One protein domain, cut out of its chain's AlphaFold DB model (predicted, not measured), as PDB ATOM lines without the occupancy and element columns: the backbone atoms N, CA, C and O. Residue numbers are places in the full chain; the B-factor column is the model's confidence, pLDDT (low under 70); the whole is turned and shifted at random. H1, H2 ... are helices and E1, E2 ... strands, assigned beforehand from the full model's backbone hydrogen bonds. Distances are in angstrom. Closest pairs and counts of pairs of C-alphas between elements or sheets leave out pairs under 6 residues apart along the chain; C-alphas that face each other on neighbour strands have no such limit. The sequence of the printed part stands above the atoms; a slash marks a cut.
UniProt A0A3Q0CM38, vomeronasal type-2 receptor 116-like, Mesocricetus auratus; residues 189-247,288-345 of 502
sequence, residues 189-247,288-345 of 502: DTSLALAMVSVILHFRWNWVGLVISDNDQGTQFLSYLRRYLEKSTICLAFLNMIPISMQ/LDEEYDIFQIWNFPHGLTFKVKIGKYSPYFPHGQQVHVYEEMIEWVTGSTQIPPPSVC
ATOM      1  N   ASP A 189     -70.031  44.402 197.270       67.75
ATOM      2  CA  ASP A 189     -69.806  45.807 196.979       67.75
ATOM      3  C   ASP A 189     -70.977  46.391 196.168       67.75
ATOM      4  O   ASP A 189     -71.199  46.049 195.002       67.75
ATOM      5  N   THR A 190     -71.737  47.284 196.805       70.25
ATOM      6  CA  THR A 190     -72.751  48.141 196.168       70.25
ATOM      7  C   THR A 190     -72.287  49.589 196.001       70.25
ATOM      8  O   THR A 190     -72.919  50.368 195.280       70.25
ATOM      9  N   SER A 191     -71.193  49.948 196.668       76.56
ATOM     10  CA  SER A 191     -70.685  51.307 196.834       76.56
ATOM     11  C   SER A 191     -70.030  51.818 195.556       76.56
ATOM     12  O   SER A 191     -70.103  53.011 195.274       76.56
ATOM     13  N   LEU A 192     -69.510  50.925 194.706       82.44
ATOM     14  CA  LEU A 192     -68.971  51.295 193.394       82.44
ATOM     15  C   LEU A 192     -70.003  52.006 192.499       82.44
ATOM     16  O   LEU A 192     -69.668  52.972 191.812       82.44
ATOM     17  N   ALA A 193     -71.263  51.558 192.502       85.62
ATOM     18  CA  ALA A 193     -72.315  52.186 191.698       85.62
ATOM     19  C   ALA A 193     -72.606  53.613 192.184       85.62
ATOM     20  O   ALA A 193     -72.744  54.531 191.373       85.62
ATOM     21  N   LEU A 194     -72.647  53.801 193.505       86.19
ATOM     22  CA  LEU A 194     -72.806  55.112 194.121       86.19
ATOM     23  C   LEU A 194     -71.597  56.008 193.826       86.19
ATOM     24  O   LEU A 194     -71.789  57.138 193.393       86.19
ATOM     25  N   ALA A 195     -70.375  55.488 193.957       87.12
ATOM     26  CA  ALA A 195     -69.145  56.207 193.639       87.12
ATOM     27  C   ALA A 195     -69.128  56.705 192.188       87.12
ATOM     28  O   ALA A 195     -68.824  57.872 191.938       87.12
ATOM     29  N   MET A 196     -69.523  55.859 191.231       89.06
ATOM     30  CA  MET A 196     -69.642  56.254 189.826       89.06
ATOM     31  C   MET A 196     -70.672  57.372 189.624       89.06
ATOM     32  O   MET A 196     -70.381  58.338 188.922       89.06
ATOM     33  N   VAL A 197     -71.845  57.290 190.259       89.81
ATOM     34  CA  VAL A 197     -72.860  58.360 190.194       89.81
ATOM     35  C   VAL A 197     -72.351  59.654 190.822       89.81
ATOM     36  O   VAL A 197     -72.533  60.723 190.244       89.81
ATOM     37  N   SER A 198     -71.652  59.582 191.954       89.44
ATOM     38  CA  SER A 198     -71.060  60.756 192.596       89.44
ATOM     39  C   SER A 198     -70.017  61.442 191.705       89.44
ATOM     40  O   SER A 198     -69.973  62.669 191.677       89.44
ATOM     41  N   VAL A 199     -69.228  60.687 190.930       88.31
ATOM     42  CA  VAL A 199     -68.298  61.257 189.936       88.31
ATOM     43  C   VAL A 199     -69.057  61.966 188.808       88.31
ATOM     44  O   VAL A 199     -68.689  63.074 188.428       88.31
ATOM     45  N   ILE A 200     -70.141  61.372 188.296       88.25
ATOM     46  CA  ILE A 200     -70.975  61.988 187.245       88.25
ATOM     47  C   ILE A 200     -71.575  63.316 187.741       88.25
ATOM     48  O   ILE A 200     -71.540  64.321 187.029       88.25
ATOM     49  N   LEU A 201     -72.071  63.338 188.982       87.88
ATOM     50  CA  LEU A 201     -72.621  64.541 189.613       87.88
ATOM     51  C   LEU A 201     -71.559  65.616 189.861       87.88
ATOM     52  O   LEU A 201     -71.846  66.795 189.661       87.88
ATOM     53  N   HIS A 202     -70.342  65.226 190.252       87.31
ATOM     54  CA  HIS A 202     -69.226  66.151 190.463       87.31
ATOM     55  C   HIS A 202     -68.941  66.988 189.203       87.31
ATOM     56  O   HIS A 202     -68.841  68.209 189.285       87.31
ATOM     57  N   PHE A 203     -68.943  66.356 188.023       84.56
ATOM     58  CA  PHE A 203     -68.756  67.041 186.735       84.56
ATOM     59  C   PHE A 203     -70.036  67.657 186.142       84.56
ATOM     60  O   PHE A 203     -70.022  68.126 185.004       84.56
ATOM     61  N   ARG A 204     -71.147  67.679 186.895       86.62
ATOM     62  CA  ARG A 204     -72.458  68.213 186.470       86.62
ATOM     63  C   ARG A 204     -72.992  67.583 185.178       86.62
ATOM     64  O   ARG A 204     -73.658  68.241 184.379       86.62
ATOM     65  N   TRP A 205     -72.705  66.307 184.959       86.56
ATOM     66  CA  TRP A 205     -73.229  65.570 183.816       86.56
ATOM     67  C   TRP A 205     -74.620  65.017 184.122       86.56
ATOM     68  O   TRP A 205     -74.876  64.514 185.215       86.56
ATOM     69  N   ASN A 206     -75.519  65.079 183.141       87.12
ATOM     70  CA  ASN A 206     -76.875  64.534 183.257       87.12
ATOM     71  C   ASN A 206     -77.271  63.617 182.089       87.12
ATOM     72  O   ASN A 206     -78.363  63.052 182.108       87.12
ATOM     73  N   TRP A 207     -76.394  63.433 181.099       86.75
ATOM     74  CA  TRP A 207     -76.675  62.645 179.903       86.75
ATOM     75  C   TRP A 207     -75.540  61.678 179.599       86.75
ATOM     76  O   TRP A 207     -74.536  62.056 179.006       86.75
ATOM     77  N   VAL A 208     -75.680  60.416 180.008       85.00
ATOM     78  CA  VAL A 208     -74.574  59.445 179.953       85.00
ATOM     79  C   VAL A 208     -74.923  58.210 179.126       85.00
ATOM     80  O   VAL A 208     -76.048  57.721 179.145       85.00
ATOM     81  N   GLY A 209     -73.954  57.674 178.389       78.75
ATOM     82  CA  GLY A 209     -74.076  56.374 177.726       78.75
ATOM     83  C   GLY A 209     -73.580  55.257 178.640       78.75
ATOM     84  O   GLY A 209     -72.500  55.377 179.216       78.75
ATOM     85  N   LEU A 210     -74.335  54.164 178.760       81.62
ATOM     86  CA  LEU A 210     -73.952  53.018 179.580       81.62
ATOM     87  C   LEU A 210     -73.696  51.789 178.709       81.62
ATOM     88  O   LEU A 210     -74.545  51.355 177.931       81.62
ATOM     89  N   VAL A 211     -72.515  51.201 178.875       74.88
ATOM     90  CA  VAL A 211     -72.148  49.918 178.278       74.88
ATOM     91  C   VAL A 211     -71.781  48.972 179.403       74.88
ATOM     92  O   VAL A 211     -70.936  49.297 180.233       74.88
ATOM     93  N   ILE A 212     -72.424  47.811 179.442       76.94
ATOM     94  CA  ILE A 212     -72.263  46.857 180.534       76.94
ATOM     95  C   ILE A 212     -72.145  45.429 180.015       76.94
ATOM     96  O   ILE A 212     -72.628  45.105 178.935       76.94
ATOM     97  N   SER A 213     -71.484  44.558 180.769       75.50
ATOM     98  CA  SER A 213     -71.396  43.145 180.417       75.50
ATOM     99  C   SER A 213     -72.743  42.428 180.562       75.50
ATOM    100  O   SER A 213     -73.439  42.614 181.557       75.50
ATOM    101  N   ASP A 214     -73.087  41.569 179.599       74.81
ATOM    102  CA  ASP A 214     -74.270  40.691 179.658       74.81
ATOM    103  C   ASP A 214     -73.990  39.439 180.516       74.81
ATOM    104  O   ASP A 214     -73.854  38.301 180.042       74.81
ATOM    105  N   ASN A 215     -73.804  39.657 181.814       68.25
ATOM    106  CA  ASN A 215     -73.679  38.606 182.815       68.25
ATOM    107  C   ASN A 215     -74.329  39.003 184.136       68.25
ATOM    108  O   ASN A 215     -74.631  40.170 184.350       68.25
ATOM    109  N   ASP A 216     -74.504  38.036 185.037       70.19
ATOM    110  CA  ASP A 216     -75.194  38.254 186.312       70.19
ATOM    111  C   ASP A 216     -74.568  39.398 187.131       70.19
ATOM    112  O   ASP A 216     -75.288  40.182 187.745       70.19
ATOM    113  N   GLN A 217     -73.235  39.542 187.091       72.94
ATOM    114  CA  GLN A 217     -72.521  40.671 187.704       72.94
ATOM    115  C   GLN A 217     -72.913  42.014 187.076       72.94
ATOM    116  O   GLN A 217     -73.256  42.947 187.798       72.94
ATOM    117  N   GLY A 218     -72.897  42.112 185.744       76.00
ATOM    118  CA  GLY A 218     -73.330  43.304 185.024       76.00
ATOM    119  C   GLY A 218     -74.801  43.621 185.288       76.00
ATOM    120  O   GLY A 218     -75.134  44.736 185.673       76.00
ATOM    121  N   THR A 219     -75.697  42.641 185.190       79.94
ATOM    122  CA  THR A 219     -77.128  42.834 185.467       79.94
ATOM    123  C   THR A 219     -77.376  43.320 186.897       79.94
ATOM    124  O   THR A 219     -78.178  44.235 187.103       79.94
ATOM    125  N   GLN A 220     -76.676  42.762 187.888       79.62
ATOM    126  CA  GLN A 220     -76.816  43.203 189.273       79.62
ATOM    127  C   GLN A 220     -76.257  44.617 189.479       79.62
ATOM    128  O   GLN A 220     -76.925  45.449 190.093       79.62
ATOM    129  N   PHE A 221     -75.085  44.921 188.914       83.00
ATOM    130  CA  PHE A 221     -74.510  46.265 188.957       83.00
ATOM    131  C   PHE A 221     -75.437  47.302 188.310       83.00
ATOM    132  O   PHE A 221     -75.680  48.355 188.894       83.00
ATOM    133  N   LEU A 222     -76.035  46.984 187.155       85.31
ATOM    134  CA  LEU A 222     -77.038  47.829 186.503       85.31
ATOM    135  C   LEU A 222     -78.245  48.087 187.409       85.31
ATOM    136  O   LEU A 222     -78.766  49.198 187.415       85.31
ATOM    137  N   SER A 223     -78.697  47.080 188.161       85.31
ATOM    138  CA  SER A 223     -79.808  47.240 189.104       85.31
ATOM    139  C   SER A 223     -79.476  48.252 190.203       85.31
ATOM    140  O   SER A 223     -80.295  49.131 190.480       85.31
ATOM    141  N   TYR A 224     -78.274  48.184 190.787       85.31
ATOM    142  CA  TYR A 224     -77.823  49.169 191.775       85.31
ATOM    143  C   TYR A 224     -77.654  50.553 191.153       85.31
ATOM    144  O   TYR A 224     -78.200  51.528 191.666       85.31
ATOM    145  N   LEU A 225     -76.969  50.631 190.012       87.06
ATOM    146  CA  LEU A 225     -76.719  51.882 189.313       87.06
ATOM    147  C   LEU A 225     -78.025  52.588 188.935       87.06
ATOM    148  O   LEU A 225     -78.148  53.779 189.186       87.06
ATOM    149  N   ARG A 226     -79.031  51.867 188.418       86.69
ATOM    150  CA  ARG A 226     -80.352  52.440 188.103       86.69
ATOM    151  C   ARG A 226     -81.013  53.087 189.314       86.69
ATOM    152  O   ARG A 226     -81.501  54.197 189.182       86.69
ATOM    153  N   ARG A 227     -80.967  52.455 190.491       86.12
ATOM    154  CA  ARG A 227     -81.545  53.039 191.716       86.12
ATOM    155  C   ARG A 227     -80.887  54.361 192.100       86.12
ATOM    156  O   ARG A 227     -81.560  55.242 192.627       86.12
ATOM    157  N   TYR A 228     -79.579  54.489 191.885       86.75
ATOM    158  CA  TYR A 228     -78.864  55.735 192.151       86.75
ATOM    159  C   TYR A 228     -79.107  56.772 191.055       86.75
ATOM    160  O   TYR A 228     -79.340  57.932 191.379       86.75
ATOM    161  N   LEU A 229     -79.142  56.344 189.790       85.62
ATOM    162  CA  LEU A 229     -79.467  57.202 188.655       85.62
ATOM    163  C   LEU A 229     -80.879  57.779 188.774       85.62
ATOM    164  O   LEU A 229     -81.013  58.980 188.646       85.62
ATOM    165  N   GLU A 230     -81.895  56.982 189.112       80.00
ATOM    166  CA  GLU A 230     -83.291  57.428 189.286       80.00
ATOM    167  C   GLU A 230     -83.466  58.455 190.414       80.00
ATOM    168  O   GLU A 230     -84.335  59.319 190.340       80.00
ATOM    169  N   LYS A 231     -82.639  58.372 191.463       83.12
ATOM    170  CA  LYS A 231     -82.621  59.356 192.559       83.12
ATOM    171  C   LYS A 231     -81.886  60.644 192.196       83.12
ATOM    172  O   LYS A 231     -81.962  61.620 192.936       83.12
ATOM    173  N   SER A 232     -81.153  60.633 191.094       79.12
ATOM    174  CA  SER A 232     -80.389  61.761 190.581       79.12
ATOM    175  C   SER A 232     -81.014  62.260 189.276       79.12
ATOM    176  O   SER A 232     -81.736  61.544 188.598       79.12
ATOM    177  N   THR A 233     -80.759  63.497 188.872       79.62
ATOM    178  CA  THR A 233     -81.301  64.039 187.612       79.62
ATOM    179  C   THR A 233     -80.510  63.562 186.384       79.62
ATOM    180  O   THR A 233     -80.297  64.341 185.460       79.62
ATOM    181  N   ILE A 234     -80.024  62.315 186.376       88.31
ATOM    182  CA  ILE A 234     -79.156  61.751 185.332       88.31
ATOM    183  C   ILE A 234     -79.965  60.782 184.466       88.31
ATOM    184  O   ILE A 234     -80.557  59.833 184.975       88.31
ATOM    185  N   CYS A 235     -79.930  60.958 183.146       85.12
ATOM    186  CA  CYS A 235     -80.518  60.015 182.202       85.12
ATOM    187  C   CYS A 235     -79.469  59.229 181.416       85.12
ATOM    188  O   CYS A 235     -78.340  59.671 181.189       85.12
ATOM    189  N   LEU A 236     -79.913  58.073 180.921       81.50
ATOM    190  CA  LEU A 236     -79.151  57.239 180.005       81.50
ATOM    191  C   LEU A 236     -79.491  57.579 178.549       81.50
ATOM    192  O   LEU A 236     -80.643  57.448 178.141       81.50
ATOM    193  N   ALA A 237     -78.478  57.937 177.760       75.94
ATOM    194  CA  ALA A 237     -78.594  58.124 176.314       75.94
ATOM    195  C   ALA A 237     -78.804  56.792 175.583       75.94
ATOM    196  O   ALA A 237     -79.570  56.690 174.629       75.94
ATOM    197  N   PHE A 238     -78.104  55.762 176.049       71.56
ATOM    198  CA  PHE A 238     -78.257  54.386 175.606       71.56
ATOM    199  C   PHE A 238     -77.772  53.442 176.705       71.56
ATOM    200  O   PHE A 238     -76.942  53.801 177.542       71.56
ATOM    201  N   LEU A 239     -78.278  52.213 176.664       76.19
ATOM    202  CA  LEU A 239     -77.811  51.094 177.467       76.19
ATOM    203  C   LEU A 239     -77.518  49.935 176.520       76.19
ATOM    204  O   LEU A 239     -78.445  49.353 175.963       76.19
ATOM    205  N   ASN A 240     -76.244  49.591 176.365       69.50
ATOM    206  CA  ASN A 240     -75.827  48.453 175.555       69.50
ATOM    207  C   ASN A 240     -75.247  47.359 176.445       69.50
ATOM    208  O   ASN A 240     -74.351  47.607 177.252       69.50
ATOM    209  N   MET A 241     -75.743  46.138 176.265       72.25
ATOM    210  CA  MET A 241     -75.188  44.954 176.906       72.25
ATOM    211  C   MET A 241     -74.236  44.247 175.940       72.25
ATOM    212  O   MET A 241     -74.595  43.989 174.793       72.25
ATOM    213  N   ILE A 242     -73.014  43.960 176.391       68.31
ATOM    214  CA  ILE A 242     -71.991  43.266 175.601       68.31
ATOM    215  C   ILE A 242     -71.724  41.892 176.227       68.31
ATOM    216  O   ILE A 242     -71.250  41.825 177.367       68.31
ATOM    217  N   PRO A 243     -71.994  40.781 175.519       62.25
ATOM    218  CA  PRO A 243     -71.719  39.446 176.034       62.25
ATOM    219  C   PRO A 243     -70.219  39.200 176.187       62.25
ATOM    220  O   PRO A 243     -69.416  39.531 175.317       62.25
ATOM    221  N   ILE A 244     -69.844  38.570 177.303       61.19
ATOM    222  CA  ILE A 244     -68.449  38.211 177.603       61.19
ATOM    223  C   ILE A 244     -67.994  37.014 176.743       61.19
ATOM    224  O   ILE A 244     -66.812  36.895 176.425       61.19
ATOM    225  N   SER A 245     -68.920  36.136 176.332       60.03
ATOM    226  CA  SER A 245     -68.695  35.106 175.308       60.03
ATOM    227  C   SER A 245     -70.020  34.671 174.653       60.03
ATOM    228  O   SER A 245     -71.045  34.599 175.325       60.03
ATOM    229  N   MET A 246     -70.004  34.335 173.355       46.53
ATOM    230  CA  MET A 246     -71.174  33.801 172.619       46.53
ATOM    231  C   MET A 246     -71.623  32.405 173.098       46.53
ATOM    232  O   MET A 246     -72.754  32.004 172.849       46.53
ATOM    233  N   GLN A 247     -70.766  31.661 173.807       46.59
ATOM    234  CA  GLN A 247     -71.078  30.325 174.342       46.59
ATOM    235  C   GLN A 247     -71.922  30.362 175.626       46.59
ATOM    236  O   GLN A 247     -72.655  29.417 175.900       46.59
ATOM    237  N   LEU A 288     -70.565  46.519 202.643       57.88
ATOM    238  CA  LEU A 288     -69.436  47.298 203.149       57.88
ATOM    239  C   LEU A 288     -69.371  48.629 202.393       57.88
ATOM    240  O   LEU A 288     -69.258  48.677 201.167       57.88
ATOM    241  N   ASP A 289     -69.440  49.716 203.155       61.72
ATOM    242  CA  ASP A 289     -69.232  51.082 202.683       61.72
ATOM    243  C   ASP A 289     -67.731  51.294 202.411       61.72
ATOM    244  O   ASP A 289     -66.974  51.775 203.262       61.72
ATOM    245  N   GLU A 290     -67.285  50.849 201.233       68.88
ATOM    246  CA  GLU A 290     -65.892  50.926 200.790       68.88
ATOM    247  C   GLU A 290     -65.513  52.304 200.229       68.88
ATOM    248  O   GLU A 290     -66.307  53.016 199.611       68.88
ATOM    249  N   GLU A 291     -64.247  52.668 200.432       80.19
ATOM    250  CA  GLU A 291     -63.624  53.840 199.823       80.19
ATOM    251  C   GLU A 291     -62.912  53.444 198.522       80.19
ATOM    252  O   GLU A 291     -62.242  52.412 198.474       80.19
ATOM    253  N   TYR A 292     -62.972  54.293 197.491       83.25
ATOM    254  CA  TYR A 292     -62.283  54.033 196.220       83.25
ATOM    255  C   TYR A 292     -61.269  55.103 195.893       83.25
ATOM    256  O   TYR A 292     -61.553  56.293 195.969       83.25
ATOM    257  N   ASP A 293     -60.119  54.669 195.398       86.88
ATOM    258  CA  ASP A 293     -59.191  55.548 194.706       86.88
ATOM    259  C   ASP A 293     -59.614  55.708 193.240       86.88
ATOM    260  O   ASP A 293     -59.851  54.726 192.529       86.88
ATOM    261  N   ILE A 294     -59.680  56.953 192.775       86.88
ATOM    262  CA  ILE A 294     -60.032  57.296 191.395       86.88
ATOM    263  C   ILE A 294     -58.736  57.476 190.611       86.88
ATOM    264  O   ILE A 294     -57.860  58.247 191.007       86.88
ATOM    265  N   PHE A 295     -58.617  56.774 189.486       83.12
ATOM    266  CA  PHE A 295     -57.435  56.818 188.633       83.12
ATOM    267  C   PHE A 295     -57.784  57.220 187.203       83.12
ATOM    268  O   PHE A 295     -58.813  56.806 186.674       83.12
ATOM    269  N   GLN A 296     -56.870  57.935 186.559       80.69
ATOM    270  CA  GLN A 296     -56.887  58.209 185.129       80.69
ATOM    271  C   GLN A 296     -55.737  57.464 184.441       80.69
ATOM    272  O   GLN A 296     -54.668  57.281 185.022       80.69
ATOM    273  N   ILE A 297     -55.956  57.020 183.202       76.69
ATOM    274  CA  ILE A 297     -54.910  56.420 182.367       76.69
ATOM    275  C   ILE A 297     -54.387  57.497 181.417       76.69
ATOM    276  O   ILE A 297     -55.125  57.954 180.546       76.69
ATOM    277  N   TRP A 298     -53.132  57.896 181.587       71.69
ATOM    278  CA  TRP A 298     -52.454  58.854 180.718       71.69
ATOM    279  C   TRP A 298     -51.729  58.123 179.595       71.69
ATOM    280  O   TRP A 298     -51.018  57.143 179.836       71.69
ATOM    281  N   ASN A 299     -51.896  58.621 178.372       67.88
ATOM    282  CA  ASN A 299     -51.208  58.109 177.194       67.88
ATOM    283  C   ASN A 299     -49.983  58.980 176.925       67.88
ATOM    284  O   ASN A 299     -50.109  60.089 176.411       67.88
ATOM    285  N   PHE A 300     -48.798  58.472 177.249       63.91
ATOM    286  CA  PHE A 300     -47.550  59.160 176.951       63.91
ATOM    287  C   PHE A 300     -47.077  58.861 175.521       63.91
ATOM    288  O   PHE A 300     -47.372  57.793 174.961       63.91
ATOM    289  N   PRO A 301     -46.286  59.772 174.923       62.69
ATOM    290  CA  PRO A 301     -45.576  59.494 173.681       62.69
ATOM    291  C   PRO A 301     -44.814  58.165 173.777       62.69
ATOM    292  O   PRO A 301     -44.294  57.820 174.836       62.69
ATOM    293  N   HIS A 302     -44.704  57.444 172.658       61.31
ATOM    294  CA  HIS A 302     -44.087  56.106 172.558       61.31
ATOM    295  C   HIS A 302     -44.930  54.936 173.101       61.31
ATOM    296  O   HIS A 302     -44.418  53.828 173.243       61.31
ATOM    297  N   GLY A 303     -46.231  55.138 173.342       62.84
ATOM    298  CA  GLY A 303     -47.166  54.050 173.669       62.84
ATOM    299  C   GLY A 303     -47.099  53.571 175.120       62.84
ATOM    300  O   GLY A 303     -47.620  52.504 175.440       62.84
ATOM    301  N   LEU A 304     -46.463  54.351 175.995       67.56
ATOM    302  CA  LEU A 304     -46.458  54.117 177.434       67.56
ATOM    303  C   LEU A 304     -47.779  54.604 178.039       67.56
ATOM    304  O   LEU A 304     -48.248  55.696 177.725       67.56
ATOM    305  N   THR A 305     -48.366  53.795 178.919       69.31
ATOM    306  CA  THR A 305     -49.590  54.144 179.647       69.31
ATOM    307  C   THR A 305     -49.295  54.208 181.138       69.31
ATOM    308  O   THR A 305     -48.729  53.272 181.702       69.31
ATOM    309  N   PHE A 306     -49.657  55.317 181.780       72.31
ATOM    310  CA  PHE A 306     -49.488  55.500 183.223       72.31
ATOM    311  C   PHE A 306     -50.848  55.587 183.902       72.31
ATOM    312  O   PHE A 306     -51.733  56.306 183.450       72.31
ATOM    313  N   LYS A 307     -51.009  54.857 185.008       78.38
ATOM    314  CA  LYS A 307     -52.194  54.935 185.863       78.38
ATOM    315  C   LYS A 307     -51.918  55.941 186.982       78.38
ATOM    316  O   LYS A 307     -51.176  55.629 187.911       78.38
ATOM    317  N   VAL A 308     -52.505  57.129 186.886       80.69
ATOM    318  CA  VAL A 308     -52.303  58.244 187.825       80.69
ATOM    319  C   VAL A 308     -53.508  58.356 188.751       80.69
ATOM    320  O   VAL A 308     -54.647  58.290 188.291       80.69
ATOM    321  N   LYS A 309     -53.279  58.483 190.061       85.06
ATOM    322  CA  LYS A 309     -54.352  58.702 191.041       85.06
ATOM    323  C   LYS A 309     -54.782  60.165 190.986       85.06
ATOM    324  O   LYS A 309     -53.958  61.037 191.226       85.06
ATOM    325  N   ILE A 310     -56.058  60.409 190.703       88.88
ATOM    326  CA  ILE A 310     -56.634  61.754 190.534       88.88
ATOM    327  C   ILE A 310     -57.686  62.091 191.592       88.88
ATOM    328  O   ILE A 310     -58.194  63.204 191.623       88.88
ATOM    329  N   GLY A 311     -58.044  61.155 192.469       89.44
ATOM    330  CA  GLY A 311     -59.049  61.429 193.486       89.44
ATOM    331  C   GLY A 311     -59.364  60.247 194.384       89.44
ATOM    332  O   GLY A 311     -58.718  59.195 194.320       89.44
ATOM    333  N   LYS A 312     -60.379  60.444 195.222       90.38
ATOM    334  CA  LYS A 312     -60.908  59.449 196.148       90.38
ATOM    335  C   LYS A 312     -62.417  59.629 196.334       90.38
ATOM    336  O   LYS A 312     -62.905  60.753 196.437       90.38
ATOM    337  N   TYR A 313     -63.136  58.519 196.418       87.81
ATOM    338  CA  TYR A 313     -64.507  58.431 196.906       87.81
ATOM    339  C   TYR A 313     -64.514  57.912 198.345       87.81
ATOM    340  O   TYR A 313     -63.801  56.953 198.655       87.81
ATOM    341  N   SER A 314     -65.347  58.506 199.198       84.56
ATOM    342  CA  SER A 314     -65.629  57.980 200.532       84.56
ATOM    343  C   SER A 314     -67.115  58.144 200.867       84.56
ATOM    344  O   SER A 314     -67.638  59.261 200.778       84.56
ATOM    345  N   PRO A 315     -67.810  57.074 201.288       76.06
ATOM    346  CA  PRO A 315     -69.215  57.149 201.687       76.06
ATOM    347  C   PRO A 315     -69.408  57.935 202.993       76.06
ATOM    348  O   PRO A 315     -70.496  58.448 203.237       76.06
ATOM    349  N   TYR A 316     -68.347  58.085 203.796       78.00
ATOM    350  CA  TYR A 316     -68.345  58.817 205.069       78.00
ATOM    351  C   TYR A 316     -68.292  60.343 204.907       78.00
ATOM    352  O   TYR A 316     -68.401  61.077 205.889       78.00
ATOM    353  N   PHE A 317     -68.097  60.839 203.687       74.56
ATOM    354  CA  PHE A 317     -68.138  62.268 203.401       74.56
ATOM    355  C   PHE A 317     -69.582  62.798 203.339       74.56
ATOM    356  O   PHE A 317     -70.514  62.039 203.056       74.56
ATOM    357  N   PRO A 318     -69.793  64.109 203.572       71.38
ATOM    358  CA  PRO A 318     -71.122  64.714 203.530       71.38
ATOM    359  C   PRO A 318     -71.830  64.478 202.189       71.38
ATOM    360  O   PRO A 318     -71.196  64.460 201.129       71.38
ATOM    361  N   HIS A 319     -73.160  64.349 202.216       65.69
ATOM    362  CA  HIS A 319     -73.968  64.260 200.996       65.69
ATOM    363  C   HIS A 319     -73.673  65.445 200.060       65.69
ATOM    364  O   HIS A 319     -73.754  66.601 200.466       65.69
ATOM    365  N   GLY A 320     -73.313  65.144 198.807       65.88
ATOM    366  CA  GLY A 320     -72.880  66.137 197.813       65.88
ATOM    367  C   GLY A 320     -71.364  66.379 197.745       65.88
ATOM    368  O   GLY A 320     -70.911  67.021 196.804       65.88
ATOM    369  N   GLN A 321     -70.574  65.828 198.674       72.75
ATOM    370  CA  GLN A 321     -69.100  65.902 198.704       72.75
ATOM    371  C   GLN A 321     -68.444  64.517 198.827       72.75
ATOM    372  O   GLN A 321     -67.304  64.383 199.260       72.75
ATOM    373  N   GLN A 322     -69.158  63.465 198.421       81.25
ATOM    374  CA  GLN A 322     -68.700  62.074 198.541       81.25
ATOM    375  C   GLN A 322     -67.496  61.728 197.654       81.25
ATOM    376  O   GLN A 322     -66.873  60.681 197.820       81.25
ATOM    377  N   VAL A 323     -67.144  62.624 196.732       87.38
ATOM    378  CA  VAL A 323     -66.013  62.503 195.815       87.38
ATOM    379  C   VAL A 323     -65.128  63.731 195.948       87.38
ATOM    380  O   VAL A 323     -65.607  64.860 195.858       87.38
ATOM    381  N   HIS A 324     -63.831  63.488 196.097       86.56
ATOM    382  CA  HIS A 324     -62.790  64.499 195.992       86.56
ATOM    383  C   HIS A 324     -61.900  64.170 194.793       86.56
ATOM    384  O   HIS A 324     -61.282  63.103 194.756       86.56
ATOM    385  N   VAL A 325     -61.812  65.080 193.826       86.56
ATOM    386  CA  VAL A 325     -60.986  64.935 192.620       86.56
ATOM    387  C   VAL A 325     -60.076  66.152 192.499       86.56
ATOM    388  O   VAL A 325     -60.516  67.281 192.691       86.56
ATOM    389  N   TYR A 326     -58.802  65.908 192.209       85.62
ATOM    390  CA  TYR A 326     -57.810  66.936 191.913       85.62
ATOM    391  C   TYR A 326     -57.948  67.315 190.436       85.62
ATOM    392  O   TYR A 326     -57.325  66.693 189.574       85.62
ATOM    393  N   GLU A 327     -58.823  68.275 190.133       78.12
ATOM    394  CA  GLU A 327     -59.132  68.682 188.753       78.12
ATOM    395  C   GLU A 327     -57.884  69.143 187.989       78.12
ATOM    396  O   GLU A 327     -57.742  68.838 186.805       78.12
ATOM    397  N   GLU A 328     -56.931  69.788 188.670       76.38
ATOM    398  CA  GLU A 328     -55.648  70.203 188.091       76.38
ATOM    399  C   GLU A 328     -54.762  69.040 187.613       76.38
ATOM    400  O   GLU A 328     -53.845  69.253 186.821       76.38
ATOM    401  N   MET A 329     -55.022  67.814 188.077       74.75
ATOM    402  CA  MET A 329     -54.293  66.609 187.678       74.75
ATOM    403  C   MET A 329     -54.987  65.843 186.545       74.75
ATOM    404  O   MET A 329     -54.551  64.747 186.207       74.75
ATOM    405  N   ILE A 330     -56.082  66.348 185.973       76.12
ATOM    406  CA  ILE A 330     -56.790  65.642 184.901       76.12
ATOM    407  C   ILE A 330     -56.266  66.092 183.536       76.12
ATOM    408  O   ILE A 330     -56.397  67.253 183.155       76.12
ATOM    409  N   GLU A 331     -55.744  65.148 182.749       71.06
ATOM    410  CA  GLU A 331     -55.366  65.403 181.355       71.06
ATOM    411  C   GLU A 331     -56.501  65.015 180.400       71.06
ATOM    412  O   GLU A 331     -56.839  63.838 180.250       71.06
ATOM    413  N   TRP A 332     -57.104  65.994 179.723       72.19
ATOM    414  CA  TRP A 332     -58.143  65.737 178.721       72.19
ATOM    415  C   TRP A 332     -57.547  65.429 177.342       72.19
ATOM    416  O   TRP A 332     -56.548  66.011 176.921       72.19
ATOM    417  N   VAL A 333     -58.214  64.546 176.589       58.75
ATOM    418  CA  VAL A 333     -57.777  64.075 175.255       58.75
ATOM    419  C   VAL A 333     -57.625  65.218 174.237       58.75
ATOM    420  O   VAL A 333     -56.872  65.095 173.276       58.75
ATOM    421  N   THR A 334     -58.299  66.349 174.448       54.59
ATOM    422  CA  THR A 334     -58.230  67.545 173.594       54.59
ATOM    423  C   THR A 334     -56.965  68.389 173.777       54.59
ATOM    424  O   THR A 334     -56.819  69.392 173.085       54.59
ATOM    425  N   GLY A 335     -56.044  68.018 174.676       52.78
ATOM    426  CA  GLY A 335     -54.826  68.799 174.945       52.78
ATOM    427  C   GLY A 335     -55.092  70.141 175.640       52.78
ATOM    428  O   GLY A 335     -54.193  70.970 175.747       52.78
ATOM    429  N   SER A 336     -56.325  70.367 176.105       52.53
ATOM    430  CA  SER A 336     -56.742  71.551 176.851       52.53
ATOM    431  C   SER A 336     -56.799  71.250 178.348       52.53
ATOM    432  O   SER A 336     -57.416  70.271 178.758       52.53
ATOM    433  N   THR A 337     -56.253  72.146 179.170       52.19
ATOM    434  CA  THR A 337     -56.414  72.165 180.638       52.19
ATOM    435  C   THR A 337     -57.795  72.657 181.092       52.19
ATOM    436  O   THR A 337     -58.038  72.825 182.281       52.19
ATOM    437  N   GLN A 338     -58.705  72.933 180.155       54.84
ATOM    438  CA  GLN A 338     -60.053  73.394 180.462       54.84
ATOM    439  C   GLN A 338     -60.989  72.199 180.664       54.84
ATOM    440  O   GLN A 338     -60.931  71.239 179.898       54.84
ATOM    441  N   ILE A 339     -61.787  72.315 181.732       58.31
ATOM    442  CA  ILE A 339     -62.971  71.551 182.173       58.31
ATOM    443  C   ILE A 339     -63.514  70.586 181.098       58.31
ATOM    444  O   ILE A 339     -63.656  70.993 179.941       58.31
ATOM    445  N   PRO A 340     -63.883  69.336 181.456       62.88
ATOM    446  CA  PRO A 340     -64.419  68.389 180.484       62.88
ATOM    447  C   PRO A 340     -65.595  68.971 179.699       62.88
ATOM    448  O   PRO A 340     -66.382  69.739 180.263       62.88
ATOM    449  N   PRO A 341     -65.790  68.557 178.432       62.62
ATOM    450  CA  PRO A 341     -66.985  68.939 177.701       62.62
ATOM    451  C   PRO A 341     -68.227  68.524 178.510       62.62
ATOM    452  O   PRO A 341     -68.295  67.384 178.987       62.62
ATOM    453  N   PRO A 342     -69.202  69.428 178.701       70.81
ATOM    454  CA  PRO A 342     -70.386  69.127 179.488       70.81
ATOM    455  C   PRO A 342     -71.186  68.011 178.809       70.81
ATOM    456  O   PRO A 342     -71.565  68.115 177.644       70.81
ATOM    457  N   SER A 343     -71.448  66.931 179.545       82.00
ATOM    458  CA  SER A 343     -72.294  65.826 179.092       82.00
ATOM    459  C   SER A 343     -73.733  66.059 179.555       82.00
ATOM    460  O   SER A 343     -74.198  65.494 180.551       82.00
ATOM    461  N   VAL A 344     -74.410  66.979 178.863       84.38
ATOM    462  CA  VAL A 344     -75.790  67.388 179.154       84.38
ATOM    463  C   VAL A 344     -76.718  67.128 177.972       84.38
ATOM    464  O   VAL A 344     -76.300  67.243 176.821       84.38
ATOM    465  N   CYS A 345     -77.972  66.758 178.246       84.38
ATOM    466  CA  CYS A 345     -78.936  66.460 177.181       84.38
ATOM    467  C   CYS A 345     -79.403  67.732 176.461       84.38
ATOM    468  O   CYS A 345     -79.449  67.785 175.232       84.38
TER     469      CYS A 345
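What this domain is: This is residues 189 to 247 and 288 to 345 of the 502 residues of the protein "vomeronasal type-2 receptor 116-like" of Mesocricetus auratus (UniProt A0A3Q0CM38). Two lobes spread apart like a V, with helix H1 between them: one lobe is a three-stranded sheet made mostly of the long hairpin E3 and E4, with short E5 beside E4, and the other is the pair E1 and E2 with H2 packed on it. H1 packs on one face of the three-stranded sheet and also meets H2, while residues 326 to 345 form a tail with no named element that runs from the sheet's lobe back to the E1 and E2 lobe. The printed part has 117 residues, with two named helices and five named strands in the order H1 E1 H2 E2 E3 E4 E5; the larger sheet, E3 E4 E5, is antiparallel, E1 and E2 are parallel, and the class is mixed, helices and strands. It is only just compact, close to loose, with a radius of gyration of the C-alphas of 15.6 A and spans of 41 by 38 by 32 A.

Where its parts are: E3, residues 292 to 300, is 24.8 A long and begins with C-alpha 292 at (-62.283, 54.033, 196.220). E4, residues 304 to 313, is 26.9 A long, and E5, residues 323 to 325, is short and ends with C-alpha 325 at (-60.986, 64.935, 192.620). H1, residues 191 to 202, is 16.2 A long and begins with C-alpha 191 at (-70.685, 51.307, 196.834). H2, residues 216 to 230, is 21.0 A long. E1, residues 207 to 213, is 20.2 A long; E2, residues 235 to 242, is 19.9 A long and bends by 52 degrees at residue 238.

How they stand to each other: E3, E4 and E5 form a meander, each strand the antiparallel neighbour of the one before, through two hairpins. N 296 and O 308 are 2.8 A apart across E3 and E4, and N 312 and O 324 are 2.8 A apart across E4 and E5, both within hydrogen-bond range. H1 is on this sheet, two layers, at a height over the sheet of 8.1 A; it is over E5 and only just over E4, with 3 C-alphas falling there. On the local plane it stands at 54 degrees to E5, slantwise to the strands, and its closest C-alphas to E5 are those of Ser 198 and Val 323, 6.2 A apart. H1 touches H2 with residues 193 to 197 alone, the closest C-alphas being those of Ala 193 and Leu 225, 5.0 A apart, at a steep tilt of 41 degrees, the same way. E1, H2 and E2 form a strand-helix-strand unit, two parallel strands with a helix between, with a right-handed crossover. N 210 and O 238 are 2.9 A apart across E1 and E2, within hydrogen-bond range. H2 is apart from E3, E4 and E5. In H1 and H2, every O i to N i+4 pair is within hydrogen-bond range.

The domain as a whole: The C-alphas farthest apart in the domain, those of Gln 247 and Pro 318, are 45.1 A apart. Residues 248 to 287 are not printed, and C-alphas 247 and 288 are 33.5 A apart across that cut, which lies in the link from E2 to E3. Of the links that are printed whole, E4 to E5 is short and the others are tight. Mean pLDDT of the printed part is 76.3; 30 residues are under 70, among them 242 to 247, 299 to 305 and 333 to 341.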